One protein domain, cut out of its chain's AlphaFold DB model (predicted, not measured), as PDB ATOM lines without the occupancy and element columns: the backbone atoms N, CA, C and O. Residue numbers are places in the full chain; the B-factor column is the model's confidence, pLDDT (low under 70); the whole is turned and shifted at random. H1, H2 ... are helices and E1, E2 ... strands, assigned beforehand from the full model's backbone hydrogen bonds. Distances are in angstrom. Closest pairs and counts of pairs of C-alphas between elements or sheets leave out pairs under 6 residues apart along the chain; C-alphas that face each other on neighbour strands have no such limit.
ATOM      1  N   TRP A   9     283.468 233.201 338.437       96.12
ATOM      2  CA  TRP A   9     282.439 233.645 337.503       96.12
ATOM      3  C   TRP A   9     283.095 234.582 336.490       96.12
ATOM      4  O   TRP A   9     283.550 235.662 336.868       96.12
ATOM      5  N   ILE A  10     283.170 234.158 335.228       95.31
ATOM      6  CA  ILE A  10     283.799 234.922 334.146       95.31
ATOM      7  C   ILE A  10     282.698 235.500 333.261       95.31
ATOM      8  O   ILE A  10     281.884 234.750 332.728       95.31
ATOM      9  N   PHE A  11     282.669 236.822 333.110       92.62
ATOM     10  CA  PHE A  11     281.625 237.527 332.364       92.62
ATOM     11  C   PHE A  11     282.138 238.878 331.856       92.62
ATOM     12  O   PHE A  11     282.991 239.479 332.497       92.62
ATOM     13  N   HIS A  12     281.616 239.385 330.737       90.50
ATOM     14  CA  HIS A  12     281.882 240.752 330.283       90.50
ATOM     15  C   HIS A  12     280.554 241.482 330.002       90.50
ATOM     16  O   HIS A  12     279.676 240.898 329.359       90.50
ATOM     17  N   PRO A  13     280.381 242.752 330.429       88.31
ATOM     18  CA  PRO A  13     279.108 243.475 330.311       88.31
ATOM     19  C   PRO A  13     278.523 243.530 328.898       88.31
ATOM     20  O   PRO A  13     277.305 243.520 328.734       88.31
ATOM     21  N   SER A  14     279.367 243.550 327.870       85.50
ATOM     22  CA  SER A  14     278.918 243.589 326.473       85.50
ATOM     23  C   SER A  14     278.092 242.371 326.041       85.50
ATOM     24  O   SER A  14     277.288 242.501 325.123       85.50
ATOM     25  N   CYS A  15     278.209 241.221 326.719       84.75
ATOM     26  CA  CYS A  15     277.368 240.050 326.457       84.75
ATOM     27  C   CYS A  15     275.868 240.349 326.653       84.75
ATOM     28  O   CYS A  15     275.030 239.640 326.109       84.75
ATOM     29  N   THR A  16     275.517 241.410 327.391       85.88
ATOM     30  CA  THR A  16     274.123 241.859 327.568       85.88
ATOM     31  C   THR A  16     273.554 242.609 326.368       85.88
ATOM     32  O   THR A  16     272.344 242.779 326.280       85.88
ATOM     33  N   GLY A  17     274.407 243.058 325.443       82.75
ATOM     34  CA  GLY A  17     273.998 243.766 324.231       82.75
ATOM     35  C   GLY A  17     273.822 242.856 323.014       82.75
ATOM     36  O   GLY A  17     273.802 243.359 321.892       82.75
ATOM     37  N   HIS A  18     273.791 241.530 323.191       84.62
ATOM     38  CA  HIS A  18     273.386 240.616 322.126       84.62
ATOM     39  C   HIS A  18     271.864 240.687 321.950       84.62
ATOM     40  O   HIS A  18     271.127 240.551 322.923       84.62
ATOM     41  N   ASP A  19     271.403 240.910 320.721       87.06
ATOM     42  CA  ASP A  19     269.975 240.971 320.394       87.06
ATOM     43  C   ASP A  19     269.687 240.135 319.138       87.06
ATOM     44  O   ASP A  19     269.743 240.646 318.015       87.06
ATOM     45  N   PRO A  20     269.401 238.836 319.298       85.12
ATOM     46  CA  PRO A  20     269.048 237.958 318.184       85.12
ATOM     47  C   PRO A  20     267.613 238.171 317.666       85.12
ATOM     48  O   PRO A  20     267.187 237.500 316.721       85.12
ATOM     49  N   GLY A  21     266.860 239.098 318.264       84.94
ATOM     50  CA  GLY A  21     265.456 239.343 317.983       84.94
ATOM     51  C   GLY A  21     264.500 238.640 318.951       84.94
ATOM     52  O   GLY A  21     264.844 237.713 319.690       84.94
ATOM     53  N   ALA A  22     263.247 239.098 318.932       83.94
ATOM     54  CA  ALA A  22     262.206 238.621 319.833       83.94
ATOM     55  C   ALA A  22     261.953 237.109 319.689       83.94
ATOM     56  O   ALA A  22     261.844 236.586 318.580       83.94
ATOM     57  N   ASN A  23     261.768 236.434 320.827       82.94
ATOM     58  CA  ASN A  23     261.491 234.995 320.946       82.94
ATOM     59  C   ASN A  23     262.634 234.054 320.528       82.94
ATOM     60  O   ASN A  23     262.427 232.841 320.509       82.94
ATOM     61  N   HIS A  24     263.829 234.568 320.221       87.00
ATOM     62  CA  HIS A  24     264.990 233.703 320.041       87.00
ATOM     63  C   HIS A  24     265.405 233.101 321.398       87.00
ATOM     64  O   HIS A  24     265.458 233.834 322.390       87.00
ATOM     65  N   PRO A  25     265.709 231.792 321.482       87.94
ATOM     66  CA  PRO A  25     266.112 231.173 322.746       87.94
ATOM     67  C   PRO A  25     267.444 231.721 323.277       87.94
ATOM     68  O   PRO A  25     267.677 231.667 324.483       87.94
ATOM     69  N   ASP A  26     268.291 232.277 322.409       87.31
ATOM     70  CA  ASP A  26     269.597 232.841 322.773       87.31
ATOM     71  C   ASP A  26     269.535 234.287 323.313       87.31
ATOM     72  O   ASP A  26     270.202 235.193 322.830       87.31
ATOM     73  N   SER A  27     268.676 234.536 324.304       87.88
ATOM     74  CA  SER A  27     268.548 235.868 324.915       87.88
ATOM     75  C   SER A  27     269.668 236.152 325.937       87.88
ATOM     76  O   SER A  27     269.991 235.263 326.740       87.88
ATOM     77  N   PRO A  28     270.182 237.400 326.027       88.00
ATOM     78  CA  PRO A  28     271.086 237.824 327.105       88.00
ATOM     79  C   PRO A  28     270.490 237.629 328.512       88.00
ATOM     80  O   PRO A  28     271.235 237.472 329.485       88.00
ATOM     81  N   ASP A  29     269.160 237.545 328.635       90.62
ATOM     82  CA  ASP A  29     268.463 237.249 329.894       90.62
ATOM     83  C   ASP A  29     268.903 235.922 330.525       90.62
ATOM     84  O   ASP A  29     268.811 235.753 331.745       90.62
ATOM     85  N   ARG A  30     269.422 234.977 329.725       92.75
ATOM     86  CA  ARG A  30     269.989 233.715 330.224       92.75
ATOM     87  C   ARG A  30     271.081 233.973 331.260       92.75
ATOM     88  O   ARG A  30     271.088 233.327 332.309       92.75
ATOM     89  N   ILE A  31     271.958 234.945 331.010       92.62
ATOM     90  CA  ILE A  31     273.067 235.290 331.908       92.62
ATOM     91  C   ILE A  31     272.527 235.885 333.213       92.62
ATOM     92  O   ILE A  31     272.911 235.445 334.300       92.62
ATOM     93  N   LEU A  32     271.582 236.827 333.111       90.94
ATOM     94  CA  LEU A  32     270.942 237.456 334.272       90.94
ATOM     95  C   LEU A  32     270.212 236.421 335.139       90.94
ATOM     96  O   LEU A  32     270.305 236.452 336.367       90.94
ATOM     97  N   CYS A  33     269.522 235.470 334.508       95.19
ATOM     98  CA  CYS A  33     268.821 234.389 335.195       95.19
ATOM     99  C   CYS A  33     269.790 233.482 335.971       95.19
ATOM    100  O   CYS A  33     269.532 233.160 337.137       95.19
ATOM    101  N   ILE A  34     270.928 233.118 335.366       95.81
ATOM    102  CA  ILE A  34     271.977 232.320 336.019       95.81
ATOM    103  C   ILE A  34     272.554 233.073 337.220       95.81
ATOM    104  O   ILE A  34     272.611 232.514 338.317       95.81
ATOM    105  N   GLU A  35     272.920 234.347 337.058       95.94
ATOM    106  CA  GLU A  35     273.427 235.169 338.162       95.94
ATOM    107  C   GLU A  35     272.420 235.231 339.325       95.94
ATOM    108  O   GLU A  35     272.770 234.978 340.481       95.94
ATOM    109  N   GLN A  36     271.145 235.502 339.036       97.38
ATOM    110  CA  GLN A  36     270.092 235.542 340.054       97.38
ATOM    111  C   GLN A  36     269.892 234.191 340.746       97.38
ATOM    112  O   GLN A  36     269.615 234.148 341.947       97.38
ATOM    113  N   ALA A  37     269.991 233.078 340.018       98.25
ATOM    114  CA  ALA A  37     269.910 231.741 340.601       98.25
ATOM    115  C   ALA A  37     271.089 231.474 341.551       98.25
ATOM    116  O   ALA A  37     270.872 231.032 342.681       98.25
ATOM    117  N   LEU A  38     272.315 231.826 341.149       97.94
ATOM    118  CA  LEU A  38     273.518 231.690 341.978       97.94
ATOM    119  C   LEU A  38     273.450 232.547 343.249       97.94
ATOM    120  O   LEU A  38     273.860 232.099 344.323       97.94
ATOM    121  N   ARG A  39     272.905 233.766 343.150       98.00
ATOM    122  CA  ARG A  39     272.677 234.651 344.302       98.00
ATOM    123  C   ARG A  39     271.630 234.081 345.256       98.00
ATOM    124  O   ARG A  39     271.895 233.994 346.452       98.00
ATOM    125  N   ARG A  40     270.477 233.640 344.740       98.38
ATOM    126  CA  ARG A  40     269.400 233.029 345.548       98.38
ATOM    127  C   ARG A  40     269.846 231.751 346.256       98.38
ATOM    128  O   ARG A  40     269.420 231.505 347.376       98.38
ATOM    129  N   ALA A  41     270.722 230.973 345.627       97.94
ATOM    130  CA  ALA A  41     271.300 229.769 346.215       97.94
ATOM    131  C   ALA A  41     272.417 230.051 347.242       97.94
ATOM    132  O   ALA A  41     272.968 229.110 347.806       97.94
ATOM    133  N   GLY A  42     272.805 231.315 347.461       97.06
ATOM    134  CA  GLY A  42     273.921 231.671 348.341       97.06
ATOM    135  C   GLY A  42     275.297 231.249 347.809       97.06
ATOM    136  O   GLY A  42     276.278 231.310 348.542       97.06
ATOM    137  N   ILE A  43     275.395 230.835 346.542       97.06
ATOM    138  CA  ILE A  43     276.649 230.382 345.917       97.06
ATOM    139  C   ILE A  43     277.511 231.579 345.515       97.06
ATOM    140  O   ILE A  43     278.733 231.517 345.607       97.06
ATOM    141  N   TRP A  44     276.879 232.684 345.107       96.88
ATOM    142  CA  TRP A  44     277.562 233.855 344.550       96.88
ATOM    143  C   TRP A  44     278.707 234.390 345.423       96.88
ATOM    144  O   TRP A  44     279.770 234.721 344.914       96.88
ATOM    145  N   GLN A  45     278.521 234.415 346.745       95.19
ATOM    146  CA  GLN A  45     279.527 234.888 347.707       95.19
ATOM    147  C   GLN A  45     280.811 234.037 347.750       95.19
ATOM    148  O   GLN A  45     281.818 234.471 348.301       95.19
ATOM    149  N   HIS A  46     280.775 232.828 347.188       94.75
ATOM    150  CA  HIS A  46     281.915 231.915 347.109       94.75
ATOM    151  C   HIS A  46     282.638 231.982 345.756       94.75
ATOM    152  O   HIS A  46     283.638 231.289 345.569       94.75
ATOM    153  N   LEU A  47     282.139 232.787 344.812       95.69
ATOM    154  CA  LEU A  47     282.714 232.936 343.480       95.69
ATOM    155  C   LEU A  47     283.621 234.166 343.415       95.69
ATOM    156  O   LEU A  47     283.277 235.239 343.908       95.69
ATOM    157  N   GLN A  48     284.760 234.028 342.743       95.44
ATOM    158  CA  GLN A  48     285.547 235.177 342.307       95.44
ATOM    159  C   GLN A  48     284.970 235.714 340.995       95.44
ATOM    160  O   GLN A  48     284.976 235.012 339.988       95.44
ATOM    161  N   THR A  49     284.497 236.956 340.980       94.62
ATOM    162  CA  THR A  49     284.058 237.606 339.740       94.62
ATOM    163  C   THR A  49     285.266 238.103 338.955       94.62
ATOM    164  O   THR A  49     286.079 238.859 339.490       94.62
ATOM    165  N   VAL A  50     285.381 237.689 337.698       95.38
ATOM    166  CA  VAL A  50     286.453 238.084 336.782       95.38
ATOM    167  C   VAL A  50     285.819 238.625 335.509       95.38
ATOM    168  O   VAL A  50     284.970 237.969 334.906       95.38
ATOM    169  N   GLU A  51     286.231 239.821 335.101       92.56
ATOM    170  CA  GLU A  51     285.805 240.369 333.819       92.56
ATOM    171  C   GLU A  51     286.552 239.669 332.677       92.56
ATOM    172  O   GLU A  51     287.770 239.495 332.744       92.56
ATOM    173  N   ALA A  52     285.831 239.210 331.653       90.19
ATOM    174  CA  ALA A  52     286.448 238.503 330.533       90.19
ATOM    175  C   ALA A  52     287.201 239.476 329.610       90.19
ATOM    176  O   ALA A  52     286.637 240.466 329.155       90.19
ATOM    177  N   GLU A  53     288.454 239.162 329.286       88.12
ATOM    178  CA  GLU A  53     289.257 239.944 328.341       88.12
ATOM    179  C   GLU A  53     288.907 239.619 326.883       88.12
ATOM    180  O   GLU A  53     288.538 238.491 326.538       88.12
ATOM    181  N   GLU A  54     289.104 240.593 325.993       82.56
ATOM    182  CA  GLU A  54     288.996 240.355 324.558       82.56
ATOM    183  C   GLU A  54     290.096 239.393 324.071       82.56
ATOM    184  O   GLU A  54     291.284 239.536 324.370       82.56
ATOM    185  N   ILE A  55     289.703 238.401 323.270       84.38
ATOM    186  CA  ILE A  55     290.641 237.452 322.675       84.38
ATOM    187  C   ILE A  55     291.449 238.094 321.537       84.38
ATOM    188  O   ILE A  55     290.911 238.756 320.648       84.38
ATOM    189  N   SER A  56     292.761 237.843 321.521       82.81
ATOM    190  CA  SER A  56     293.648 238.337 320.465       82.81
ATOM    191  C   SER A  56     293.497 237.576 319.143       82.81
ATOM    192  O   SER A  56     293.172 236.386 319.113       82.81
ATOM    193  N   ASP A  57     293.834 238.245 318.035       79.38
ATOM    194  CA  ASP A  57     293.850 237.672 316.679       79.38
ATOM    195  C   ASP A  57     294.680 236.395 316.619       79.38
ATOM    196  O   ASP A  57     294.253 235.390 316.055       79.38
ATOM    197  N   THR A  58     295.865 236.435 317.231       84.88
ATOM    198  CA  THR A  58     296.812 235.322 317.254       84.88
ATOM    199  C   THR A  58     296.215 234.104 317.946       84.88
ATOM    200  O   THR A  58     296.422 232.989 317.482       84.88
ATOM    201  N   ARG A  59     295.441 234.300 319.026       86.81
ATOM    202  CA  ARG A  59     294.757 233.205 319.730       86.81
ATOM    203  C   ARG A  59     293.579 232.662 318.924       86.81
ATOM    204  O   ARG A  59     293.424 231.449 318.842       86.81
ATOM    205  N   LEU A  60     292.792 233.527 318.284       83.94
ATOM    206  CA  LEU A  60     291.709 233.097 317.387       83.94
ATOM    207  C   LEU A  60     292.234 232.306 316.179       83.94
ATOM    208  O   LEU A  60     291.630 231.307 315.783       83.94
ATOM    209  N   ALA A  61     293.375 232.716 315.623       86.12
ATOM    210  CA  ALA A  61     294.001 232.082 314.465       86.12
ATOM    211  C   ALA A  61     294.463 230.637 314.729       86.12
ATOM    212  O   ALA A  61     294.645 229.881 313.778       86.12
ATOM    213  N   LEU A  62     294.604 230.230 315.999       90.75
ATOM    214  CA  LEU A  62     294.916 228.843 316.365       90.75
ATOM    215  C   LEU A  62     293.787 227.869 316.004       90.75
ATOM    216  O   LEU A  62     294.043 226.681 315.825       90.75
ATOM    217  N   VAL A  63     292.545 228.356 315.912       93.31
ATOM    218  CA  VAL A  63     291.347 227.518 315.726       93.31
ATOM    219  C   VAL A  63     290.510 227.902 314.506       93.31
ATOM    220  O   VAL A  63     289.740 227.078 314.012       93.31
ATOM    221  N   ARG A  64     290.627 229.137 313.997       87.75
ATOM    222  CA  ARG A  64     289.839 229.637 312.857       87.75
ATOM    223  C   ARG A  64     290.715 230.346 311.830       87.75
ATOM    224  O   ARG A  64     291.618 231.099 312.173       87.75
ATOM    225  N   SER A  65     290.410 230.146 310.548       90.25
ATOM    226  CA  SER A  65     291.113 230.829 309.460       90.25
ATOM    227  C   SER A  65     290.744 232.312 309.393       90.25
ATOM    228  O   SER A  65     289.606 232.700 309.666       90.25
ATOM    229  N   SER A  66     291.681 233.146 308.941       85.25
ATOM    230  CA  SER A  66     291.429 234.572 308.687       85.25
ATOM    231  C   SER A  66     290.274 234.792 307.704       85.25
ATOM    232  O   SER A  66     289.454 235.680 307.909       85.25
ATOM    233  N   LYS A  67     290.140 233.931 306.683       88.88
ATOM    234  CA  LYS A  67     289.020 233.965 305.726       88.88
ATOM    235  C   LYS A  67     287.658 233.819 306.413       88.88
ATOM    236  O   LYS A  67     286.715 234.504 306.029       88.88
ATOM    237  N   TYR A  68     287.547 232.935 307.406       87.56
ATOM    238  CA  TYR A  68     286.308 232.753 308.164       87.56
ATOM    239  C   TYR A  68     285.981 233.990 309.009       87.56
ATOM    240  O   TYR A  68     284.853 234.472 308.967       87.56
ATOM    241  N   LEU A  69     286.977 234.547 309.706       84.69
ATOM    242  CA  LEU A  69     286.798 235.756 310.517       84.69
ATOM    243  C   LEU A  69     286.381 236.962 309.662       84.69
ATOM    244  O   LEU A  69     285.419 237.643 310.002       84.69
ATOM    245  N   ASN A  70     287.020 237.162 308.506       85.44
ATOM    246  CA  ASN A  70     286.668 238.244 307.583       85.44
ATOM    247  C   ASN A  70     285.243 238.088 307.025       85.44
ATOM    248  O   ASN A  70     284.540 239.080 306.852       85.44
ATOM    249  N   ARG A  71     284.794 236.850 306.760       87.69
ATOM    250  CA  ARG A  71     283.406 236.587 306.349       87.69
ATOM    251  C   ARG A  71     282.430 237.030 307.437       87.69
ATOM    252  O   ARG A  71     281.462 237.709 307.123       87.69
ATOM    253  N   LEU A  72     282.682 236.668 308.691       85.69
ATOM    254  CA  LEU A  72     281.808 237.045 309.802       85.69
ATOM    255  C   LEU A  72     281.766 238.561 310.017       85.69
ATOM    256  O   LEU A  72     280.691 239.125 310.191       85.69
ATOM    257  N   GLU A  73     282.915 239.231 309.918       83.69
ATOM    258  CA  GLU A  73     282.993 240.695 309.973       83.69
ATOM    259  C   GLU A  73     282.193 241.354 308.836       83.69
ATOM    260  O   GLU A  73     281.511 242.347 309.066       83.69
ATOM    261  N   SER A  74     282.188 240.773 307.631       85.81
ATOM    262  CA  SER A  74     281.369 241.272 306.513       85.81
ATOM    263  C   SER A  74     279.859 241.055 306.686       85.81
ATOM    264  O   SER A  74     279.072 241.668 305.970       85.81
ATOM    265  N   CYS A  75     279.450 240.196 307.624       87.56
ATOM    266  CA  CYS A  75     278.048 239.926 307.946       87.56
ATOM    267  C   CYS A  75     277.505 240.843 309.052       87.56
ATOM    268  O   CYS A  75     276.358 240.679 309.461       87.56
ATOM    269  N   LEU A  76     278.300 241.787 309.564       86.00
ATOM    270  CA  LEU A  76     277.848 242.690 310.615       86.00
ATOM    271  C   LEU A  76     276.691 243.574 310.121       86.00
ATOM    272  O   LEU A  76     276.858 244.311 309.146       86.00
ATOM    273  N   PRO A  77     275.521 243.514 310.778       87.19
ATOM    274  CA  PRO A  77     274.382 244.331 310.400       87.19
ATOM    275  C   PRO A  77     274.548 245.781 310.884       87.19
ATOM    276  O   PRO A  77     275.367 246.088 311.752       87.19
ATOM    277  N   GLU A  78     273.736 246.686 310.335       85.12
ATOM    278  CA  GLU A  78     273.576 248.042 310.879       85.12
ATOM    279  C   GLU A  78     272.905 248.015 312.268       85.12
ATOM    280  O   GLU A  78     272.357 246.994 312.689       85.12
ATOM    281  N   ASP A  79     272.927 249.146 312.983       81.19
ATOM    282  CA  ASP A  79     272.284 249.258 314.299       81.19
ATOM    283  C   ASP A  79     270.793 248.893 314.226       81.19
ATOM    284  O   ASP A  79     270.068 249.335 313.333       81.19
ATOM    285  N   GLY A  80     270.339 248.067 315.173       78.44
ATOM    286  CA  GLY A  80     268.954 247.591 315.239       78.44
ATOM    287  C   GLY A  80     268.577 246.540 314.189       78.44
ATOM    288  O   GLY A  80     267.400 246.199 314.072       78.44
ATOM    289  N   LYS A  81     269.540 246.019 313.417       86.00
ATOM    290  CA  LYS A  81     269.330 244.911 312.475       86.00
ATOM    291  C   LYS A  81     270.066 243.650 312.931       86.00
ATOM    292  O   LYS A  81     271.043 243.708 313.675       86.00
ATOM    293  N   ILE A  82     269.610 242.513 312.412       88.25
ATOM    294  CA  ILE A  82     270.245 241.200 312.572       88.25
ATOM    295  C   ILE A  82     270.655 240.642 311.204       88.25
ATOM    296  O   ILE A  82     269.984 240.887 310.199       88.25
ATOM    297  N   CYS A  83     271.739 239.873 311.158       89.62
ATOM    298  CA  CYS A  83     272.145 239.088 309.995       89.62
ATOM    299  C   CYS A  83     272.034 237.599 310.331       89.62
ATOM    300  O   CYS A  83     272.633 237.143 311.300       89.62
ATOM    301  N   ARG A  84     271.277 236.829 309.544       90.06
ATOM    302  CA  ARG A  84     271.190 235.374 309.724       90.06
ATOM    303  C   ARG A  84     272.362 234.685 309.035       90.06
ATOM    304  O   ARG A  84     272.577 234.902 307.842       90.06
ATOM    305  N   LEU A  85     273.100 233.864 309.776       89.12
ATOM    306  CA  LEU A  85     274.152 233.010 309.221       89.12
ATOM    307  C   LEU A  85     273.591 231.668 308.744       89.12
ATOM    308  O   LEU A  85     274.019 231.172 307.700       89.12
ATOM    309  N   ASP A  86     272.638 231.126 309.499       88.88
ATOM    310  CA  ASP A  86     271.875 229.910 309.218       88.88
ATOM    311  C   ASP A  86     270.495 229.982 309.920       88.88
ATOM    312  O   ASP A  86     269.991 231.082 310.182       88.88
ATOM    313  N   ASP A  87     269.839 228.837 310.127       86.88
ATOM    314  CA  ASP A  87     268.456 228.761 310.612       86.88
ATOM    315  C   ASP A  87     268.301 229.190 312.081       86.88
ATOM    316  O   ASP A  87     267.265 229.765 312.432       86.88
ATOM    317  N   ASP A  88     269.313 228.945 312.917       87.38
ATOM    318  CA  ASP A  88     269.305 229.195 314.365       87.38
ATOM    319  C   ASP A  88     270.463 230.080 314.857       87.38
ATOM    320  O   ASP A  88     270.521 230.419 316.038       87.38
ATOM    321  N   THR A  89     271.344 230.527 313.959       87.94
ATOM    322  CA  THR A  89     272.462 231.420 314.276       87.94
ATOM    323  C   THR A  89     272.283 232.786 313.632       87.94
ATOM    324  O   THR A  89     272.232 232.946 312.403       87.94
ATOM    325  N   VAL A  90     272.284 233.817 314.473       89.31
ATOM    326  CA  VAL A  90     272.178 235.211 314.046       89.31
ATOM    327  C   VAL A  90     273.309 236.056 314.616       89.31
ATOM    328  O   VAL A  90     273.798 235.840 315.719       89.31
ATOM    329  N   ILE A  91     273.717 237.052 313.843       87.88
ATOM    330  CA  ILE A  91     274.635 238.101 314.260       87.88
ATOM    331  C   ILE A  91     273.810 239.348 314.533       87.88
ATOM    332  O   ILE A  91     273.085 239.821 313.656       87.88
ATOM    333  N   SER A  92     273.988 239.920 315.716       85.81
ATOM    334  CA  SER A  92     273.491 241.247 316.071       85.81
ATOM    335  C   SER A  92     274.652 242.226 316.185       85.81
ATOM    336  O   SER A  92     275.777 241.838 316.509       85.81
ATOM    337  N   LYS A  93     274.389 243.518 315.989       80.81
ATOM    338  CA  LYS A  93     275.381 244.541 316.315       80.81
ATOM    339  C   LYS A  93     275.354 244.820 317.817       80.81
ATOM    340  O   LYS A  93     274.495 245.543 318.307       80.81
TER     341      LYS A  93
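What this domain is: This is residues 9 to 93 of the 113 residues of the protein "Histone deacetylase family protein" of Neisseria gonorrhoeae (UniProt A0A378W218). The model is a loose, open frame in two parts, with few contacts between its elements. In the first part, strand E1 leads through H1 and the longer helix H2 to strand E2, which comes back beside E1; from there residues 52 to 56 cross to a second part, where H3, H4 and the small hairpin of E3 and E4 follow one another as an arc. The printed part has 85 residues with four named helices and four named strands, in the order E1 H1 H2 E2 H3 H4 E3 E4, and its class is mixed, helices and strands. There are two sheets of two strands each, E1 with E2 parallel and E3 with E4 antiparallel. The whole is loose, with a radius of gyration of the C-alphas of 15.9 A, and the C-alphas span 45 by 34 by 21 A.

Where its parts are: Find C-alpha 9, of Trp 9, at (282.439, 233.645, 337.503); there E1 begins, residues 9 to 11. One residue later comes H1, residues 13 to 17, which is 7.9 A from first to last C-alpha. Read on to C-alpha 29 at (268.463, 237.249, 329.894), where H2 begins; it takes residues 29 to 40 and is 16.2 A long from first to last C-alpha. E2 follows as residues 47 to 51, 12.6 A from first to last C-alpha. H3 is a short helix of four residues, 57 to 60. H4 holds residues 66 to 74 and measures 12.3 A from first to last C-alpha. The last two elements are E3, residues 82 to 84, and E4, residues 90 to 92; E4 ends at C-alpha 92, at (273.491, 241.247, 316.071).

How they stand to each other: Begin with E1 and E2, parallel neighbours with 20 degrees between their directions. Their C-alphas 9 and 49 face each other at 4.8 A; look there for N 9 and O 48, 2.8 A apart, and N 50 and O 9, 2.9 A apart, both within hydrogen-bond range. E1, H1, H2 and E2 form a strand-helix-strand unit, two parallel neighbour strands with helices between them along the chain, and its crossover is right-handed. H1 and H2 are close but not clearly touching; their closest C-alphas, those of Thr 16 and Asp 29, are 7.7 A apart. H1 and E2 are only just apart, with 8.2 A between their closest C-alphas. No helix touches another helix, and H3 and H4 are apart. H4 is also apart from E1, H1, H2, E2 and E4. At E3 and E4 you meet a hairpin, antiparallel at 159 degrees between directions. Its C-alphas 84 and 90 face each other at 4.4 A, and N 83 and O 91 are within hydrogen-bond range at 2.8 A. In H2 and H4 every O i to N i+4 pair is within hydrogen-bond range; H1 has 0 of 1 such pairs but 2 of 2 O i to N i+3 pairs, and H3 is too short for an O i to N i+4 pair.

The domain as a whole: The two C-alphas farthest apart are those of Gly 42 and Lys 67, at 45.3 A. From the first printed C-alpha, of Trp 9, to the last, of Lys 93, it is 24.8 A. The printed part runs from 9 to 93 and has no cut. The link from H1 to H2, 11 residues, is long; the links H2 to E2 and H4 to E3 are short, and the other four are tight. The mean pLDDT of the printed part is 89.1, and no printed residue is under 70.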